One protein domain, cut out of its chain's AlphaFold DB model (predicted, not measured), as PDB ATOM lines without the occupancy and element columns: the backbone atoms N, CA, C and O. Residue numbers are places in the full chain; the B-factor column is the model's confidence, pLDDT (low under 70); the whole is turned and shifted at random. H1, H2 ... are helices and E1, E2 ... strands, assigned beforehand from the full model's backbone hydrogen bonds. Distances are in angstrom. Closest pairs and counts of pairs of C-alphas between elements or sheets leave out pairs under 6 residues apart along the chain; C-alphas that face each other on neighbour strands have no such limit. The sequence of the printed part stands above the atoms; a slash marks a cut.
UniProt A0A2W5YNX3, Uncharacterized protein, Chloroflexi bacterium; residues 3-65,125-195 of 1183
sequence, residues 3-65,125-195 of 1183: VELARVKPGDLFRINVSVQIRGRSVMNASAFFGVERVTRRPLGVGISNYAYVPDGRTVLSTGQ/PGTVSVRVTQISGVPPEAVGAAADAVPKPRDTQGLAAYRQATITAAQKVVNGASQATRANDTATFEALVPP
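This is residues 3 to 65 and 125 to 195 of the 1183 residues of an uncharacterized protein of Chloroflexi bacterium (UniProt A0A2W5YNX3). A twisted sheet, four long strands and the short edge strand E4, makes a slab, and a helical hairpin of H1 and H2 packs on one of its faces, toward the end where E3 ends and E2 begins. Over the other face stands a small sheet of two short strands, E1 and E5, while the short helix H3 sits at the slab's other end, on that face's side but beside the strands and over none of them; residues 154 to 159 stick out. The printed part has 134 residues, with seven named strands and three named helices in the order E1 E2 E3 E4 E5 E6 H1 H2 E7 H3; the class is mixed. The large sheet runs E4 E3 E2 E6 E7, antiparallel throughout. The whole is compact, with a radius of gyration of the C-alphas of 15.4 A and spans of 45 by 36 by 32 A.

In the large sheet, E2, residues 13 to 22, E3, residues 25 to 36, and E4, residues 43 to 46, form a meander, each strand the antiparallel neighbour of the one before; E2 with E3 and E3 with E4 are hairpins. N 16 and O 32 are 2.8 A apart, and N 44 and O 35 2.8 A, within hydrogen-bond range. On the other side of E2 is E6, residues 126 to 136, with N 17 and O 131 at 2.8 A, then the edge strand E7, residues 178 to 188, with N 130 and O 185 at 2.9 A. H1, residues 140 to 148, and H2, residues 158 to 174, are on the same face, and with the sheet they make two layers, helices on one face of a sheet. H1 lies over E4 and E3 at a height over the sheet of 8.7 A; its closest C-alphas to E4 are those of Gly 144 and Leu 44, 6.6 A apart. H2, at a height of 8.0 A, lies over E3 and, only just, E2, on which 3 of its C-alphas fall; the C-alphas of Ile 167 and Ala 32 are its closest to E3, 6.7 A apart. H1 and H2 touch, closest at the C-alphas of Ala 147 and Thr 166, 4.7 A, and run opposite ways at a steep tilt of 36 degrees, only just past shallow. H3, residues 189 to 192, is on the opposite face, over none of the strands. E1, residues 3 to 5, pairs antiparallel with E5, residues 59 to 62, N 3 and O 61 at 2.8 A; E5 and E3 are near each other, with 5 pairs of C-alphas within 10 A. In H1 and H2 every O i to N i+4 pair is within hydrogen-bond range; H3 is too short for one.

E1 begins at C-alpha 3 (139.509, 177.492, 124.460). From first to last C-alpha E3 measures 34.2 A, E6 32.8 A, E7 30.5 A, E2 30.1 A and H2 24.6 A. H3 ends at C-alpha 192 (125.773, 181.191, 124.904).

The C-alphas of Val 39 and Pro 125 are the two farthest apart, 45.6 A. Residues 66 to 124 are not printed; C-alphas 65 and 125 are 17.2 A apart across the cut. The link from E4 to E5 is long, and residues 48 to 60 are among those with pLDDT under 70.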
ATOM      1  N   VAL A   3     139.342 178.494 125.516       75.38
ATOM      2  CA  VAL A   3     139.509 177.492 124.460       75.38
ATOM      3  C   VAL A   3     140.178 176.280 125.080       75.38
ATOM      4  O   VAL A   3     141.247 176.405 125.676       75.38
ATOM      5  N   GLU A   4     139.538 175.124 124.958       76.00
ATOM      6  CA  GLU A   4     140.053 173.848 125.435       76.00
ATOM      7  C   GLU A   4     140.587 173.039 124.258       76.00
ATOM      8  O   GLU A   4     139.876 172.751 123.296       76.00
ATOM      9  N   LEU A   5     141.858 172.652 124.335       70.44
ATOM     10  CA  LEU A   5     142.493 171.816 123.319       70.44
ATOM     11  C   LEU A   5     142.758 170.415 123.878       70.44
ATOM     12  O   LEU A   5     143.253 170.249 124.999       70.44
ATOM     13  N   ALA A   6     142.449 169.391 123.077       65.25
ATOM     14  CA  ALA A   6     142.852 168.015 123.358       65.25
ATOM     15  C   ALA A   6     144.385 167.889 123.290       65.25
ATOM     16  O   ALA A   6     144.991 168.500 122.416       65.25
ATOM     17  N   ARG A   7     144.982 167.106 124.211       69.38
ATOM     18  CA  ARG A   7     146.434 166.844 124.392       69.38
ATOM     19  C   ARG A   7     147.340 167.465 123.315       69.38
ATOM     20  O   ARG A   7     147.545 166.875 122.256       69.38
ATOM     21  N   VAL A   8     147.922 168.616 123.636       72.88
ATOM     22  CA  VAL A   8     148.923 169.293 122.801       72.88
ATOM     23  C   VAL A   8     150.265 168.574 122.946       72.88
ATOM     24  O   VAL A   8     150.728 168.368 124.072       72.88
ATOM     25  N   LYS A   9     150.885 168.151 121.836       80.50
ATOM     26  CA  LYS A   9     152.197 167.490 121.886       80.50
ATOM     27  C   LYS A   9     153.318 168.536 121.935       80.50
ATOM     28  O   LYS A   9     153.171 169.614 121.359       80.50
ATOM     29  N   PRO A  10     154.464 168.225 122.571       80.88
ATOM     30  CA  PRO A  10     155.651 169.068 122.463       80.88
ATOM     31  C   PRO A  10     156.030 169.292 120.992       80.88
ATOM     32  O   PRO A  10     156.175 168.334 120.231       80.88
ATOM     33  N   GLY A  11     156.182 170.553 120.596       80.44
ATOM     34  CA  GLY A  11     156.466 170.980 119.227       80.44
ATOM     35  C   GLY A  11     155.251 171.340 118.374       80.44
ATOM     36  O   GLY A  11     155.460 171.837 117.268       80.44
ATOM     37  N   ASP A  12     154.023 171.131 118.858       84.75
ATOM     38  CA  ASP A  12     152.821 171.624 118.185       84.75
ATOM     39  C   ASP A  12     152.640 173.129 118.432       84.75
ATOM     40  O   ASP A  12     152.762 173.614 119.563       84.75
ATOM     41  N   LEU A  13     152.288 173.855 117.370       88.06
ATOM     42  CA  LEU A  13     151.959 175.275 117.399       88.06
ATOM     43  C   LEU A  13     150.547 175.492 116.845       88.06
ATOM     44  O   LEU A  13     150.182 174.971 115.791       88.06
ATOM     45  N   PHE A  14     149.761 176.305 117.538       88.94
ATOM     46  CA  PHE A  14     148.398 176.664 117.178       88.94
ATOM     47  C   PHE A  14     148.228 178.180 117.155       88.94
ATOM     48  O   PHE A  14     148.792 178.907 117.970       88.94
ATOM     49  N   ARG A  15     147.385 178.651 116.242       90.06
ATOM     50  CA  ARG A  15     146.842 180.002 116.193       90.06
ATOM     51  C   ARG A  15     145.355 179.947 116.491       90.06
ATOM     52  O   ARG A  15     144.619 179.190 115.867       90.06
ATOM     53  N   ILE A  16     144.914 180.789 117.409       88.56
ATOM     54  CA  ILE A  16     143.518 180.937 117.795       88.56
ATOM     55  C   ILE A  16     143.075 182.326 117.354       88.56
ATOM     56  O   ILE A  16     143.694 183.317 117.729       88.56
ATOM     57  N   ASN A  17     142.019 182.399 116.551       89.06
ATOM     58  CA  ASN A  17     141.369 183.645 116.171       89.06
ATOM     59  C   ASN A  17     139.967 183.661 116.768       89.06
ATOM     60  O   ASN A  17     139.192 182.728 116.559       89.06
ATOM     61  N   VAL A  18     139.649 184.725 117.491       87.31
ATOM     62  CA  VAL A  18     138.342 184.973 118.086       87.31
ATOM     63  C   VAL A  18     137.783 186.233 117.453       87.31
ATOM     64  O   VAL A  18     138.407 187.288 117.525       87.31
ATOM     65  N   SER A  19     136.598 186.130 116.866       87.94
ATOM     66  CA  SER A  19     135.850 187.268 116.345       87.94
ATOM     67  C   SER A  19     134.496 187.322 117.029       87.94
ATOM     68  O   SER A  19     133.739 186.359 116.979       87.94
ATOM     69  N   VAL A  20     134.173 188.458 117.631       85.31
ATOM     70  CA  VAL A  20     132.841 188.743 118.162       85.31
ATOM     71  C   VAL A  20     132.211 189.807 117.285       85.31
ATOM     72  O   VAL A  20     132.781 190.889 117.095       85.31
ATOM     73  N   GLN A  21     131.037 189.497 116.750       85.56
ATOM     74  CA  GLN A  21     130.235 190.434 115.984       85.56
ATOM     75  C   GLN A  21     128.945 190.750 116.718       85.56
ATOM     76  O   GLN A  21     128.282 189.874 117.263       85.56
ATOM     77  N   ILE A  22     128.569 192.017 116.691       79.25
ATOM     78  CA  ILE A  22     127.338 192.522 117.272       79.25
ATOM     79  C   ILE A  22     126.678 193.397 116.213       79.25
ATOM     80  O   ILE A  22     127.312 194.315 115.690       79.25
ATOM     81  N   ARG A  23     125.429 193.085 115.841       74.44
ATOM     82  CA  ARG A  23     124.710 193.756 114.732       74.44
ATOM     83  C   ARG A  23     125.545 193.861 113.435       74.44
ATOM     84  O   ARG A  23     125.536 194.883 112.756       74.44
ATOM     85  N   GLY A  24     126.328 192.825 113.124       72.75
ATOM     86  CA  GLY A  24     127.212 192.781 111.948       72.75
ATOM     87  C   GLY A  24     128.498 193.617 112.047       72.75
ATOM     88  O   GLY A  24     129.311 193.579 111.126       72.75
ATOM     89  N   ARG A  25     128.735 194.342 113.151       75.69
ATOM     90  CA  ARG A  25     129.998 195.050 113.421       75.69
ATOM     91  C   ARG A  25     130.920 194.184 114.274       75.69
ATOM     92  O   ARG A  25     130.482 193.605 115.265       75.69
ATOM     93  N   SER A  26     132.203 194.108 113.922       79.88
ATOM     94  CA  SER A  26     133.204 193.429 114.754       79.88
ATOM     95  C   SER A  26     133.525 194.291 115.977       79.88
ATOM     96  O   SER A  26     134.051 195.393 115.840       79.88
ATOM     97  N   VAL A  27     133.178 193.796 117.167       75.44
ATOM     98  CA  VAL A  27     133.433 194.476 118.453       75.44
ATOM     99  C   VAL A  27     134.670 193.932 119.161       75.44
ATOM    100  O   VAL A  27     135.268 194.617 119.986       75.44
ATOM    101  N   MET A  28     135.079 192.713 118.815       78.31
ATOM    102  CA  MET A  28     136.315 192.097 119.273       78.31
ATOM    103  C   MET A  28     136.884 191.263 118.135       78.31
ATOM    104  O   MET A  28     136.176 190.458 117.532       78.31
ATOM    105  N   ASN A  29     138.171 191.441 117.868       82.56
ATOM    106  CA  ASN A  29     138.938 190.565 117.001       82.56
ATOM    107  C   ASN A  29     140.288 190.336 117.675       82.56
ATOM    108  O   ASN A  29     141.069 191.274 117.837       82.56
ATOM    109  N   ALA A  30     140.517 189.117 118.146       78.62
ATOM    110  CA  ALA A  30     141.713 188.749 118.883       78.62
ATOM    111  C   ALA A  30     142.382 187.551 118.215       78.62
ATOM    112  O   ALA A  30     141.726 186.572 117.860       78.62
ATOM    113  N   SER A  31     143.703 187.620 118.084       84.56
ATOM    114  CA  SER A  31     144.532 186.503 117.648       84.56
ATOM    115  C   SER A  31     145.521 186.160 118.749       84.56
ATOM    116  O   SER A  31     146.128 187.051 119.335       84.56
ATOM    117  N   ALA A  32     145.718 184.875 118.998       86.06
ATOM    118  CA  ALA A  32     146.741 184.400 119.911       86.06
ATOM    119  C   ALA A  32     147.447 183.168 119.354       86.06
ATOM    120  O   ALA A  32     146.872 182.411 118.567       86.06
ATOM    121  N   PHE A  33     148.687 182.964 119.783       87.12
ATOM    122  CA  PHE A  33     149.473 181.776 119.488       87.12
ATOM    123  C   PHE A  33     149.675 180.960 120.756       87.12
ATOM    124  O   PHE A  33     149.927 181.510 121.831       87.12
ATOM    125  N   PHE A  34     149.569 179.647 120.613       86.50
ATOM    126  CA  PHE A  34     149.728 178.700 121.701       86.50
ATOM    127  C   PHE A  34     150.520 177.480 121.239       86.50
ATOM    128  O   PHE A  34     150.296 176.977 120.142       86.50
ATOM    129  N   GLY A  35     151.412 176.971 122.080       84.69
ATOM    130  CA  GLY A  35     152.148 175.739 121.807       84.69
ATOM    131  C   GLY A  35     152.851 175.210 123.047       84.69
ATOM    132  O   GLY A  35     152.796 175.823 124.111       84.69
ATOM    133  N   VAL A  36     153.524 174.073 122.919       82.25
ATOM    134  CA  VAL A  36     154.399 173.530 123.969       82.25
ATOM    135  C   VAL A  36     155.791 173.379 123.379       82.25
ATOM    136  O   VAL A  36     155.953 172.691 122.374       82.25
ATOM    137  N   GLU A  37     156.788 174.021 123.979       81.44
ATOM    138  CA  GLU A  37     158.179 173.939 123.520       81.44
ATOM    139  C   GLU A  37     158.676 172.480 123.540       81.44
ATOM    140  O   GLU A  37     158.366 171.711 124.455       81.44
ATOM    141  N   ARG A  38     159.445 172.071 122.526       82.31
ATOM    142  CA  ARG A  38     159.999 170.712 122.412       82.31
ATOM    143  C   ARG A  38     160.991 170.414 123.525       82.31
ATOM    144  O   ARG A  38     160.966 169.309 124.065       82.31
ATOM    145  N   VAL A  39     161.865 171.374 123.832       77.56
ATOM    146  CA  VAL A  39     163.016 171.158 124.725       77.56
ATOM    147  C   VAL A  39     162.628 171.357 126.185       77.56
ATOM    148  O   VAL A  39     162.795 170.459 127.004       77.56
ATOM    149  N   THR A  40     162.069 172.518 126.518       76.69
ATOM    150  CA  THR A  40     161.748 172.886 127.908       76.69
ATOM    151  C   THR A  40     160.422 172.293 128.385       76.69
ATOM    152  O   THR A  40     160.132 172.311 129.580       76.69
ATOM    153  N   ARG A  41     159.584 171.808 127.450       77.00
ATOM    154  CA  ARG A  41     158.172 171.451 127.673       77.00
ATOM    155  C   ARG A  41     157.341 172.569 128.305       77.00
ATOM    156  O   ARG A  41     156.267 172.310 128.852       77.00
ATOM    157  N   ARG A  42     157.807 173.815 128.220       77.56
ATOM    158  CA  ARG A  42     157.092 174.976 128.736       77.56
ATOM    159  C   ARG A  42     155.910 175.302 127.813       77.56
ATOM    160  O   ARG A  42     156.085 175.319 126.591       77.56
ATOM    161  N   PRO A  43     154.711 175.570 128.358       75.38
ATOM    162  CA  PRO A  43     153.615 176.098 127.559       75.38
ATOM    163  C   PRO A  43     153.950 177.525 127.107       75.38
ATOM    164  O   PRO A  43     154.269 178.393 127.922       75.38
ATOM    165  N   LEU A  44     153.851 177.760 125.803       80.69
ATOM    166  CA  LEU A  44     153.974 179.062 125.168       80.69
ATOM    167  C   LEU A  44     152.584 179.664 124.967       80.69
ATOM    168  O   LEU A  44     151.711 179.030 124.378       80.69
ATOM    169  N   GLY A  45     152.407 180.915 125.382       79.06
ATOM    170  CA  GLY A  45     151.208 181.699 125.105       79.06
ATOM    171  C   GLY A  45     151.567 183.119 124.691       79.06
ATOM    172  O   GLY A  45     152.025 183.896 125.523       79.06
ATOM    173  N   VAL A  46     151.332 183.472 123.427       81.88
ATOM    174  CA  VAL A  46     151.537 184.833 122.903       81.88
ATOM    175  C   VAL A  46     150.181 185.432 122.540       81.88
ATOM    176  O   VAL A  46     149.424 184.843 121.774       81.88
ATOM    177  N   GLY A  47     149.858 186.603 123.091       72.69
ATOM    178  CA  GLY A  47     148.588 187.301 122.841       72.69
ATOM    179  C   GLY A  47     147.411 186.904 123.747       72.69
ATOM    180  O   GLY A  47     146.372 187.556 123.689       72.69
ATOM    181  N   ILE A  48     147.560 185.899 124.620       66.69
ATOM    182  CA  ILE A  48     146.553 185.514 125.631       66.69
ATOM    183  C   ILE A  48     146.822 186.151 127.002       66.69
ATOM    184  O   ILE A  48     147.968 186.385 127.382       66.69
ATOM    185  N   SER A  49     145.761 186.416 127.772       56.66
ATOM    186  CA  SER A  49     145.883 186.839 129.171       56.66
ATOM    187  C   SER A  49     146.032 185.607 130.062       56.66
ATOM    188  O   SER A  49     145.088 184.829 130.126       56.66
ATOM    189  N   ASN A  50     147.205 185.469 130.692       50.09
ATOM    190  CA  ASN A  50     147.605 184.625 131.831       50.09
ATOM    191  C   ASN A  50     146.718 183.408 132.175       50.09
ATOM    192  O   ASN A  50     145.528 183.557 132.418       50.09
ATOM    193  N   TYR A  51     147.368 182.248 132.339       52.16
ATOM    194  CA  TYR A  51     146.863 180.936 132.788       52.16
ATOM    195  C   TYR A  51     146.588 179.921 131.665       52.16
ATOM    196  O   TYR A  51     145.514 179.880 131.071       52.16
ATOM    197  N   ALA A  52     147.582 179.055 131.437       48.97
ATOM    198  CA  ALA A  52     147.396 177.711 130.903       48.97
ATOM    199  C   ALA A  52     147.533 176.746 132.090       48.97
ATOM    200  O   ALA A  52     148.635 176.541 132.596       48.97
ATOM    201  N   TYR A  53     146.415 176.223 132.592       50.66
ATOM    202  CA  TYR A  53     146.410 175.198 133.639       50.66
ATOM    203  C   TYR A  53     146.109 173.840 133.001       50.66
ATOM    204  O   TYR A  53     145.262 173.756 132.109       50.66
ATOM    205  N   VAL A  54     146.818 172.799 133.442       49.06
ATOM    206  CA  VAL A  54     146.661 171.424 132.951       49.06
ATOM    207  C   VAL A  54     146.406 170.490 134.135       49.06
ATOM    208  O   VAL A  54     147.340 169.856 134.625       49.06
ATOM    209  N   PRO A  55     145.160 170.372 134.614       43.09
ATOM    210  CA  PRO A  55     144.731 169.169 135.301       43.09
ATOM    211  C   PRO A  55     144.443 168.110 134.217       43.09
ATOM    212  O   PRO A  55     143.806 168.389 133.198       43.09
ATOM    213  N   ASP A  56     144.980 166.902 134.369       50.38
ATOM    214  CA  ASP A  56     144.650 165.725 133.539       50.38
ATOM    215  C   ASP A  56     145.051 165.756 132.044       50.38
ATOM    216  O   ASP A  56     144.558 164.971 131.227       50.38
ATOM    217  N   GLY A  57     145.985 166.626 131.646       55.88
ATOM    218  CA  GLY A  57     146.535 166.659 130.279       55.88
ATOM    219  C   GLY A  57     145.704 167.443 129.250       55.88
ATOM    220  O   GLY A  57     145.965 167.331 128.049       55.88
ATOM    221  N   ARG A  58     144.713 168.231 129.691       58.62
ATOM    222  CA  ARG A  58     143.967 169.197 128.859       58.62
ATOM    223  C   ARG A  58     144.513 170.606 129.051       58.62
ATOM    224  O   ARG A  58     144.807 170.993 130.172       58.62
ATOM    225  N   THR A  59     144.638 171.378 127.972       64.94
ATOM    226  CA  THR A  59     145.068 172.784 128.063       64.94
ATOM    227  C   THR A  59     143.865 173.703 127.905       64.94
ATOM    228  O   THR A  59     143.218 173.681 126.857       64.94
ATOM    229  N   VAL A  60     143.586 174.514 128.928       67.94
ATOM    230  CA  VAL A  60     142.564 175.572 128.895       67.94
ATOM    231  C   VAL A  60     143.245 176.923 128.689       67.94
ATOM    232  O   VAL A  60     144.206 177.243 129.387       67.94
ATOM    233  N   LEU A  61     142.751 177.714 127.736       70.50
ATOM    234  CA  LEU A  61     143.347 178.990 127.334       70.50
ATOM    235  C   LEU A  61     142.334 180.123 127.441       70.50
ATOM    236  O   LEU A  61     141.293 180.058 126.796       70.50
ATOM    237  N   SER A  62     142.642 181.183 128.190       74.62
ATOM    238  CA  SER A  62     141.808 182.391 128.237       74.62
ATOM    239  C   SER A  62     142.154 183.342 127.086       74.62
ATOM    240  O   SER A  62     143.250 183.900 127.030       74.62
ATOM    241  N   THR A  63     141.225 183.526 126.149       70.06
ATOM    242  CA  THR A  63     141.445 184.295 124.907       70.06
ATOM    243  C   THR A  63     140.971 185.747 124.985       70.06
ATOM    244  O   THR A  63     141.252 186.538 124.087       70.06
ATOM    245  N   GLY A  64     140.274 186.116 126.062       71.88
ATOM    246  CA  GLY A  64     139.796 187.474 126.314       71.88
ATOM    247  C   GLY A  64     138.447 187.516 127.030       71.88
ATOM    248  O   GLY A  64     137.878 186.483 127.402       71.88
ATOM    249  N   GLN A  65     137.938 188.726 127.240       72.44
ATOM    250  CA  GLN A  65     136.634 188.985 127.852       72.44
ATOM    251  C   GLN A  65     135.622 189.367 126.770       72.44
ATOM    252  O   GLN A  65     135.967 190.071 125.823       72.44
ATOM    253  N   PRO A 125     121.791 190.903 120.123       76.25
ATOM    254  CA  PRO A 125     122.056 190.405 118.776       76.25
ATOM    255  C   PRO A 125     123.561 190.351 118.479       76.25
ATOM    256  O   PRO A 125     124.189 191.364 118.152       76.25
ATOM    257  N   GLY A 126     124.148 189.154 118.530       81.19
ATOM    258  CA  GLY A 126     125.549 188.954 118.172       81.19
ATOM    259  C   GLY A 126     125.968 187.496 118.022       81.19
ATOM    260  O   GLY A 126     125.248 186.572 118.402       81.19
ATOM    261  N   THR A 127     127.151 187.310 117.445       88.06
ATOM    262  CA  THR A 127     127.797 186.018 117.235       88.06
ATOM    263  C   THR A 127     129.222 186.033 117.765       88.06
ATOM    264  O   THR A 127     129.933 187.040 117.712       88.06
ATOM    265  N   VAL A 128     129.651 184.882 118.261       88.06
ATOM    266  CA  VAL A 128     131.034 184.595 118.623       88.06
ATOM    267  C   VAL A 128     131.534 183.519 117.681       88.06
ATOM    268  O   VAL A 128     130.945 182.445 117.597       88.06
ATOM    269  N   SER A 129     132.632 183.803 116.996       89.94
ATOM    270  CA  SER A 129     133.324 182.880 116.108       89.94
ATOM    271  C   SER A 129     134.709 182.580 116.662       89.94
ATOM    272  O   SER A 129     135.469 183.500 116.973       89.94
ATOM    273  N   VAL A 130     135.068 181.300 116.735       90.00
ATOM    274  CA  VAL A 130     136.425 180.862 117.083       90.00
ATOM    275  C   VAL A 130     136.971 179.975 115.996       90.00
ATOM    276  O   VAL A 130     136.343 178.992 115.612       90.00
ATOM    277  N   ARG A 131     138.188 180.288 115.562       90.62
ATOM    278  CA  ARG A 131     138.967 179.466 114.646       90.62
ATOM    279  C   ARG A 131     140.285 179.077 115.291       90.62
ATOM    280  O   ARG A 131     141.082 179.945 115.633       90.62
ATOM    281  N   VAL A 132     140.536 177.778 115.390       89.81
ATOM    282  CA  VAL A 132     141.811 177.201 115.819       89.81
ATOM    283  C   VAL A 132     142.505 176.604 114.601       89.81
ATOM    284  O   VAL A 132     141.949 175.755 113.905       89.81
ATOM    285  N   THR A 133     143.737 177.028 114.352       91.38
ATOM    286  CA  THR A 133     144.555 176.624 113.208       91.38
ATOM    287  C   THR A 133     145.875 176.063 113.717       91.38
ATOM    288  O   THR A 133     146.589 176.747 114.436       91.38
ATOM    289  N   GLN A 134     146.219 174.829 113.357       90.06
ATOM    290  CA  GLN A 134     147.547 174.274 113.613       90.06
ATOM    291  C   GLN A 134     148.533 174.805 112.570       90.06
ATOM    292  O   GLN A 134     148.210 174.863 111.381       90.06
ATOM    293  N   ILE A 135     149.722 175.178 113.024       91.38
ATOM    294  CA  ILE A 135     150.821 175.674 112.200       91.38
ATOM    295  C   ILE A 135     151.914 174.610 112.193       91.38
ATOM    296  O   ILE A 135     152.400 174.201 113.247       91.38
ATOM    297  N   SER A 136     152.297 174.168 110.999       88.19
ATOM    298  CA  SER A 136     153.331 173.155 110.791       88.19
ATOM    299  C   SER A 136     154.612 173.789 110.256       88.19
ATOM    300  O   SER A 136     154.569 174.758 109.502       88.19
ATOM    301  N   GLY A 137     155.761 173.219 110.620       84.06
ATOM    302  CA  GLY A 137     157.073 173.663 110.129       84.06
ATOM    303  C   GLY A 137     157.703 174.824 110.904       84.06
ATOM    304  O   GLY A 137     158.843 175.171 110.622       84.06
ATOM    305  N   VAL A 138     157.018 175.380 111.910       89.31
ATOM    306  CA  VAL A 138     157.555 176.430 112.791       89.31
ATOM    307  C   VAL A 138     157.550 175.936 114.241       89.31
ATOM    308  O   VAL A 138     156.481 175.587 114.745       89.31
ATOM    309  N   PRO A 139     158.709 175.879 114.923       89.44
ATOM    310  CA  PRO A 139     158.772 175.473 116.322       89.44
ATOM    311  C   PRO A 139     158.209 176.575 117.246       89.44
ATOM    312  O   PRO A 139     158.456 177.758 116.986       89.44
ATOM    313  N   PRO A 140     157.478 176.231 118.328       87.81
ATOM    314  CA  PRO A 140     156.966 177.210 119.291       87.81
ATOM    315  C   PRO A 140     158.045 178.159 119.839       87.81
ATOM    316  O   PRO A 140     157.799 179.355 119.972       87.81
ATOM    317  N   GLU A 141     159.267 177.672 120.057       88.81
ATOM    318  CA  GLU A 141     160.406 178.446 120.565       88.81
ATOM    319  C   GLU A 141     160.724 179.678 119.698       88.81
ATOM    320  O   GLU A 141     161.044 180.741 120.225       88.81
ATOM    321  N   ALA A 142     160.581 179.571 118.372       88.81
ATOM    322  CA  ALA A 142     160.819 180.690 117.455       88.81
ATOM    323  C   ALA A 142     159.755 181.792 117.602       88.81
ATOM    324  O   ALA A 142     160.053 182.980 117.474       88.81
ATOM    325  N   VAL A 143     158.513 181.402 117.903       88.81
ATOM    326  CA  VAL A 143     157.408 182.333 118.167       88.81
ATOM    327  C   VAL A 143     157.578 183.003 119.531       88.81
ATOM    328  O   VAL A 143     157.351 184.207 119.645       88.81
ATOM    329  N   GLY A 144     158.020 182.247 120.543       86.44
ATOM    330  CA  GLY A 144     158.365 182.777 121.864       86.44
ATOM    331  C   GLY A 144     159.494 183.801 121.801       86.44
ATOM    332  O   GLY A 144     159.310 184.930 122.248       86.44
ATOM    333  N   ALA A 145     160.602 183.469 121.131       88.25
ATOM    334  CA  ALA A 145     161.741 184.372 120.967       88.25
ATOM    335  C   ALA A 145     161.365 185.689 120.261       88.25
ATOM    336  O   ALA A 145     161.811 186.762 120.663       88.25
ATOM    337  N   ALA A 146     160.502 185.631 119.239       89.00
ATOM    338  CA  ALA A 146     160.023 186.832 118.556       89.00
ATOM    339  C   ALA A 146     159.089 187.693 119.423       89.00
ATOM    340  O   ALA A 146     159.105 188.917 119.304       89.00
ATOM    341  N   ALA A 147     158.282 187.076 120.291       86.12
ATOM    342  CA  ALA A 147     157.446 187.803 121.242       86.12
ATOM    343  C   ALA A 147     158.280 188.435 122.373       86.12
ATOM    344  O   ALA A 147     158.026 189.582 122.743       86.12
ATOM    345  N   ASP A 148     159.296 187.729 122.871       86.25
ATOM    346  CA  ASP A 148     160.204 188.207 123.921       86.25
ATOM    347  C   ASP A 148     161.123 189.343 123.441       86.25
ATOM    348  O   ASP A 148     161.526 190.188 124.240       86.25
ATOM    349  N   ALA A 149     161.394 189.423 122.133       89.38
ATOM    350  CA  ALA A 149     162.124 190.532 121.519       89.38
ATOM    351  C   ALA A 149     161.341 191.863 121.515       89.38
ATOM    352  O   ALA A 149     161.927 192.920 121.265       89.38
ATOM    353  N   VAL A 150     160.028 191.844 121.779       89.19
ATOM    354  CA  VAL A 150     159.226 193.069 121.897       89.19
ATOM    355  C   VAL A 150     159.446 193.686 123.288       89.19
ATOM    356  O   VAL A 150     159.205 193.015 124.296       89.19
ATOM    357  N   PRO A 151     159.848 194.966 123.395       86.31
ATOM    358  CA  PRO A 151     160.055 195.617 124.687       86.31
ATOM    359  C   PRO A 151     158.755 195.735 125.493       86.31
ATOM    360  O   PRO A 151     157.753 196.251 124.995       86.31
ATOM    361  N   LYS A 152     158.771 195.294 126.758       82.88
ATOM    362  CA  LYS A 152     157.629 195.458 127.671       82.88
ATOM    363  C   LYS A 152     157.488 196.926 128.108       82.88
ATOM    364  O   LYS A 152     158.467 197.505 128.580       82.88
ATOM    365  N   PRO A 153     156.291 197.526 127.997       80.75
ATOM    366  CA  PRO A 153     156.031 198.882 128.466       80.75
ATOM    367  C   PRO A 153     156.070 198.933 129.997       80.75
ATOM    368  O   PRO A 153     155.741 197.956 130.670       80.75
ATOM    369  N   ARG A 154     156.479 200.083 130.544       74.19
ATOM    370  CA  ARG A 154     156.523 200.323 131.998       74.19
ATOM    371  C   ARG A 154     155.172 200.756 132.582       74.19
ATOM    372  O   ARG A 154     155.016 200.718 133.797       74.19
ATOM    373  N   ASP A 155     154.212 201.147 131.743       72.81
ATOM    374  CA  ASP A 155     152.880 201.605 132.136       72.81
ATOM    375  C   ASP A 155     151.759 200.637 131.700       72.81
ATOM    376  O   ASP A 155     151.926 199.751 130.856       72.81
ATOM    377  N   THR A 156     150.580 200.787 132.305       58.19
ATOM    378  CA  THR A 156     149.398 199.962 132.010       58.19
ATOM    379  C   THR A 156     148.722 200.337 130.688       58.19
ATOM    380  O   THR A 156     148.072 199.483 130.084       58.19
ATOM    381  N   GLN A 157     148.901 201.571 130.199       59.03
ATOM    382  CA  GLN A 157     148.353 202.029 128.915       59.03
ATOM    383  C   GLN A 157     149.095 201.426 127.710       59.03
ATOM    384  O   GLN A 157     148.453 201.044 126.728       59.03
ATOM    385  N   GLY A 158     150.415 201.230 127.796       67.69
ATOM    386  CA  GLY A 158     151.202 200.581 126.748       67.69
ATOM    387  C   GLY A 158     150.918 199.084 126.593       67.69
ATOM    388  O   GLY A 158     151.257 198.498 125.564       67.69
ATOM    389  N   LEU A 159     150.272 198.441 127.575       70.56
ATOM    390  CA  LEU A 159     150.087 196.985 127.615       70.56
ATOM    391  C   LEU A 159     149.258 196.443 126.435       70.56
ATOM    392  O   LEU A 159     149.519 195.342 125.950       70.56
ATOM    393  N   ALA A 160     148.270 197.205 125.956       69.75
ATOM    394  CA  ALA A 160     147.458 196.829 124.796       69.75
ATOM    395  C   ALA A 160     148.260 196.913 123.484       69.75
ATOM    396  O   ALA A 160     148.225 195.980 122.680       69.75
ATOM    397  N   ALA A 161     149.035 197.990 123.306       76.62
ATOM    398  CA  ALA A 161     149.934 198.161 122.164       76.62
ATOM    399  C   ALA A 161     151.041 197.095 122.156       76.62
ATOM    400  O   ALA A 161     151.334 196.512 121.115       76.62
ATOM    401  N   TYR A 162     151.586 196.770 123.330       82.06
ATOM    402  CA  TYR A 162     152.543 195.685 123.524       82.06
ATOM    403  C   TYR A 162     151.976 194.323 123.117       82.06
ATOM    404  O   TYR A 162     152.594 193.615 122.326       82.06
ATOM    405  N   ARG A 163     150.769 193.967 123.585       78.81
ATOM    406  CA  ARG A 163     150.105 192.715 123.177       78.81
ATOM    407  C   ARG A 163     149.946 192.647 121.662       78.81
ATOM    408  O   ARG A 163     150.311 191.639 121.064       78.81
ATOM    409  N   GLN A 164     149.492 193.729 121.034       82.19
ATOM    410  CA  GLN A 164     149.358 193.770 119.581       82.19
ATOM    411  C   GLN A 164     150.713 193.608 118.874       82.19
ATOM    412  O   GLN A 164     150.820 192.808 117.948       82.19
ATOM    413  N   ALA A 165     151.761 194.291 119.345       84.88
ATOM    414  CA  ALA A 165     153.110 194.183 118.795       84.88
ATOM    415  C   ALA A 165     153.692 192.762 118.932       84.88
ATOM    416  O   ALA A 165     154.272 192.255 117.973       84.88
ATOM    417  N   THR A 166     153.477 192.082 120.067       86.44
ATOM    418  CA  THR A 166     153.894 190.675 120.255       86.44
ATOM    419  C   THR A 166     153.171 189.719 119.310       86.44
ATOM    420  O   THR A 166     153.807 188.844 118.727       86.44
ATOM    421  N   ILE A 167     151.869 189.921 119.072       86.38
ATOM    422  CA  ILE A 167     151.101 189.145 118.088       86.38
ATOM    423  C   ILE A 167     151.631 189.408 116.674       86.38
ATOM    424  O   ILE A 167     151.788 188.468 115.899       86.38
ATOM    425  N   THR A 168     151.937 190.662 116.325       88.75
ATOM    426  CA  THR A 168     152.515 191.013 115.020       88.75
ATOM    427  C   THR A 168     153.900 190.393 114.821       88.75
ATOM    428  O   THR A 168     154.178 189.877 113.739       88.75
ATOM    429  N   ALA A 169     154.758 190.404 115.843       87.81
ATOM    430  CA  ALA A 169     156.073 189.768 115.799       87.81
ATOM    431  C   ALA A 169     155.954 188.247 115.626       87.81
ATOM    432  O   ALA A 169     156.550 187.689 114.706       87.81
ATOM    433  N   ALA A 170     155.098 187.596 116.420       88.25
ATOM    434  CA  ALA A 170     154.776 186.179 116.279       88.25
ATOM    435  C   ALA A 170     154.238 185.844 114.878       88.25
ATOM    436  O   ALA A 170     154.685 184.884 114.257       88.25
ATOM    437  N   GLN A 171     153.338 186.674 114.341       89.81
ATOM    438  CA  GLN A 171     152.764 186.496 113.009       89.81
ATOM    439  C   GLN A 171     153.832 186.533 111.907       89.81
ATOM    440  O   GLN A 171     153.747 185.739 110.974       89.81
ATOM    441  N   LYS A 172     154.851 187.400 112.011       90.75
ATOM    442  CA  LYS A 172     155.954 187.443 111.033       90.75
ATOM    443  C   LYS A 172     156.716 186.119 110.955       90.75
ATOM    444  O   LYS A 172     157.075 185.717 109.856       90.75
ATOM    445  N   VAL A 173     156.912 185.437 112.085       89.88
ATOM    446  CA  VAL A 173     157.631 184.148 112.154       89.88
ATOM    447  C   VAL A 173     156.859 183.022 111.467       89.88
ATOM    448  O   VAL A 173     157.456 182.143 110.857       89.88
ATOM    449  N   VAL A 174     155.527 183.042 111.542       90.31
ATOM    450  CA  VAL A 174     154.671 181.999 110.951       90.31
ATOM    451  C   VAL A 174     154.176 182.329 109.540       90.31
ATOM    452  O   VAL A 174     153.434 181.545 108.944       90.31
ATOM    453  N   ASN A 175     154.557 183.482 108.984       87.50
ATOM    454  CA  ASN A 175     154.216 183.837 107.611       87.50
ATOM    455  C   ASN A 175     154.893 182.863 106.632       87.50
ATOM    456  O   ASN A 175     156.100 182.661 106.684       87.50
ATOM    457  N   GLY A 176     154.106 182.254 105.738       80.06
ATOM    458  CA  GLY A 176     154.584 181.237 104.790       80.06
ATOM    459  C   GLY A 176     154.582 179.797 105.322       80.06
ATOM    460  O   GLY A 176     154.790 178.872 104.542       80.06
ATOM    461  N   ALA A 177     154.293 179.579 106.610       87.19
ATOM    462  CA  ALA A 177     154.154 178.240 107.183       87.19
ATOM    463  C   ALA A 177     152.847 177.552 106.744       87.19
ATOM    464  O   ALA A 177     151.824 178.209 106.528       87.19
ATOM    465  N   SER A 178     152.853 176.217 106.665       86.94
ATOM    466  CA  SER A 178     151.649 175.438 106.356       86.94
ATOM    467  C   SER A 178     150.642 175.511 107.507       86.94
ATOM    468  O   SER A 178     150.997 175.319 108.671       86.94
ATOM    469  N   GLN A 179     149.375 175.767 107.183       90.19
ATOM    470  CA  GLN A 179     148.306 175.991 108.157       90.19
ATOM    471  C   GLN A 179     147.141 175.027 107.921       90.19
ATOM    472  O   GLN A 179     146.662 174.893 106.798       90.19
ATOM    473  N   ALA A 180     146.656 174.387 108.985       87.56
ATOM    474  CA  ALA A 180     145.509 173.483 108.940       87.56
ATOM    475  C   ALA A 180     144.473 173.867 110.003       87.56
ATOM    476  O   ALA A 180     144.767 173.876 111.198       87.56
ATOM    477  N   THR A 181     143.242 174.176 109.593       88.50
ATOM    478  CA  THR A 181     142.146 174.458 110.532       88.50
ATOM    479  C   THR A 181     141.788 173.193 111.311       88.50
ATOM    480  O   THR A 181     141.490 172.159 110.720       88.50
ATOM    481  N   ARG A 182     141.826 173.274 112.643       86.38
ATOM    482  CA  ARG A 182     141.476 172.181 113.562       86.38
ATOM    483  C   ARG A 182     140.082 172.324 114.150       86.38
ATOM    484  O   ARG A 182     139.412 171.320 114.335       86.38
ATOM    485  N   ALA A 183     139.644 173.555 114.392       85.31
ATOM    486  CA  ALA A 183     138.284 173.859 114.810       85.31
ATOM    487  C   ALA A 183     137.863 175.208 114.226       85.31
ATOM    488  O   ALA A 183     138.679 176.126 114.116       85.31
ATOM    489  N   ASN A 184     136.603 175.327 113.829       90.56
ATOM    490  CA  ASN A 184     136.012 176.578 113.378       90.56
ATOM    491  C   ASN A 184     134.520 176.521 113.686       90.56
ATOM    492  O   ASN A 184     133.790 175.827 112.983       90.56
ATOM    493  N   ASP A 185     134.092 177.224 114.726       91.12
ATOM    494  CA  ASP A 185     132.691 177.248 115.138       91.12
ATOM    495  C   ASP A 185     132.209 178.681 115.338       91.12
ATOM    496  O   ASP A 185     132.994 179.596 115.611       91.12
ATOM    497  N   THR A 186     130.914 178.888 115.132       89.38
ATOM    498  CA  THR A 186     130.244 180.175 115.314       89.38
ATOM    499  C   THR A 186     128.906 179.947 115.989       89.38
ATOM    500  O   THR A 186     128.092 179.166 115.506       89.38
ATOM    501  N   ALA A 187     128.668 180.661 117.082       85.94
ATOM    502  CA  ALA A 187     127.452 180.549 117.873       85.94
ATOM    503  C   ALA A 187     126.889 181.933 118.212       85.94
ATOM    504  O   ALA A 187     127.625 182.919 118.284       85.94
ATOM    505  N   THR A 188     125.572 182.014 118.383       86.12
ATOM    506  CA  THR A 188     124.871 183.250 118.744       86.12
ATOM    507  C   THR A 188     124.939 183.496 120.248       86.12
ATOM    508  O   THR A 188     125.015 182.560 121.044       86.12
ATOM    509  N   PHE A 189     124.881 184.764 120.660       79.56
ATOM    510  CA  PHE A 189     124.810 185.105 122.083       79.56
ATOM    511  C   PHE A 189     123.547 184.587 122.769       79.56
ATOM    512  O   PHE A 189     123.630 184.202 123.932       79.56
ATOM    513  N   GLU A 190     122.431 184.485 122.040       77.75
ATOM    514  CA  GLU A 190     121.179 183.879 122.516       77.75
ATOM    515  C   GLU A 190     121.392 182.484 123.119       77.75
ATOM    516  O   GLU A 190     120.813 182.170 124.154       77.75
ATOM    517  N   ALA A 191     122.277 181.679 122.521       68.62
ATOM    518  CA  ALA A 191     122.561 180.317 122.966       68.62
ATOM    519  C   ALA A 191     123.689 180.217 124.012       68.62
ATOM    520  O   ALA A 191     123.858 179.168 124.631       68.62
ATOM    521  N   LEU A 192     124.502 181.266 124.176       75.69
ATOM    522  CA  LEU A 192     125.773 181.191 124.904       75.69
ATOM    523  C   LEU A 192     125.832 182.037 126.179       75.69
ATOM    524  O   LEU A 192     126.598 181.704 127.085       75.69
ATOM    525  N   VAL A 193     125.108 183.155 126.235       76.81
ATOM    526  CA  VAL A 193     125.293 184.180 127.273       76.81
ATOM    527  C   VAL A 193     123.974 184.412 128.009       76.81
ATOM    528  O   VAL A 193     123.119 185.113 127.474       76.81
ATOM    529  N   PRO A 194     123.786 183.863 129.224       76.25
ATOM    530  CA  PRO A 194     122.613 184.182 130.035       76.25
ATOM    531  C   PRO A 194     122.556 185.688 130.358       76.25
ATOM    532  O   PRO A 194     123.608 186.290 130.595       76.25
ATOM    533  N   PRO A 195     121.365 186.314 130.403       79.44
ATOM    534  CA  PRO A 195     121.252 187.726 130.757       79.44
ATOM    535  C   PRO A 195     121.600 187.961 132.234       79.44
ATOM    536  O   PRO A 195     121.414 187.078 133.071       79.44
TER     537      PRO A 195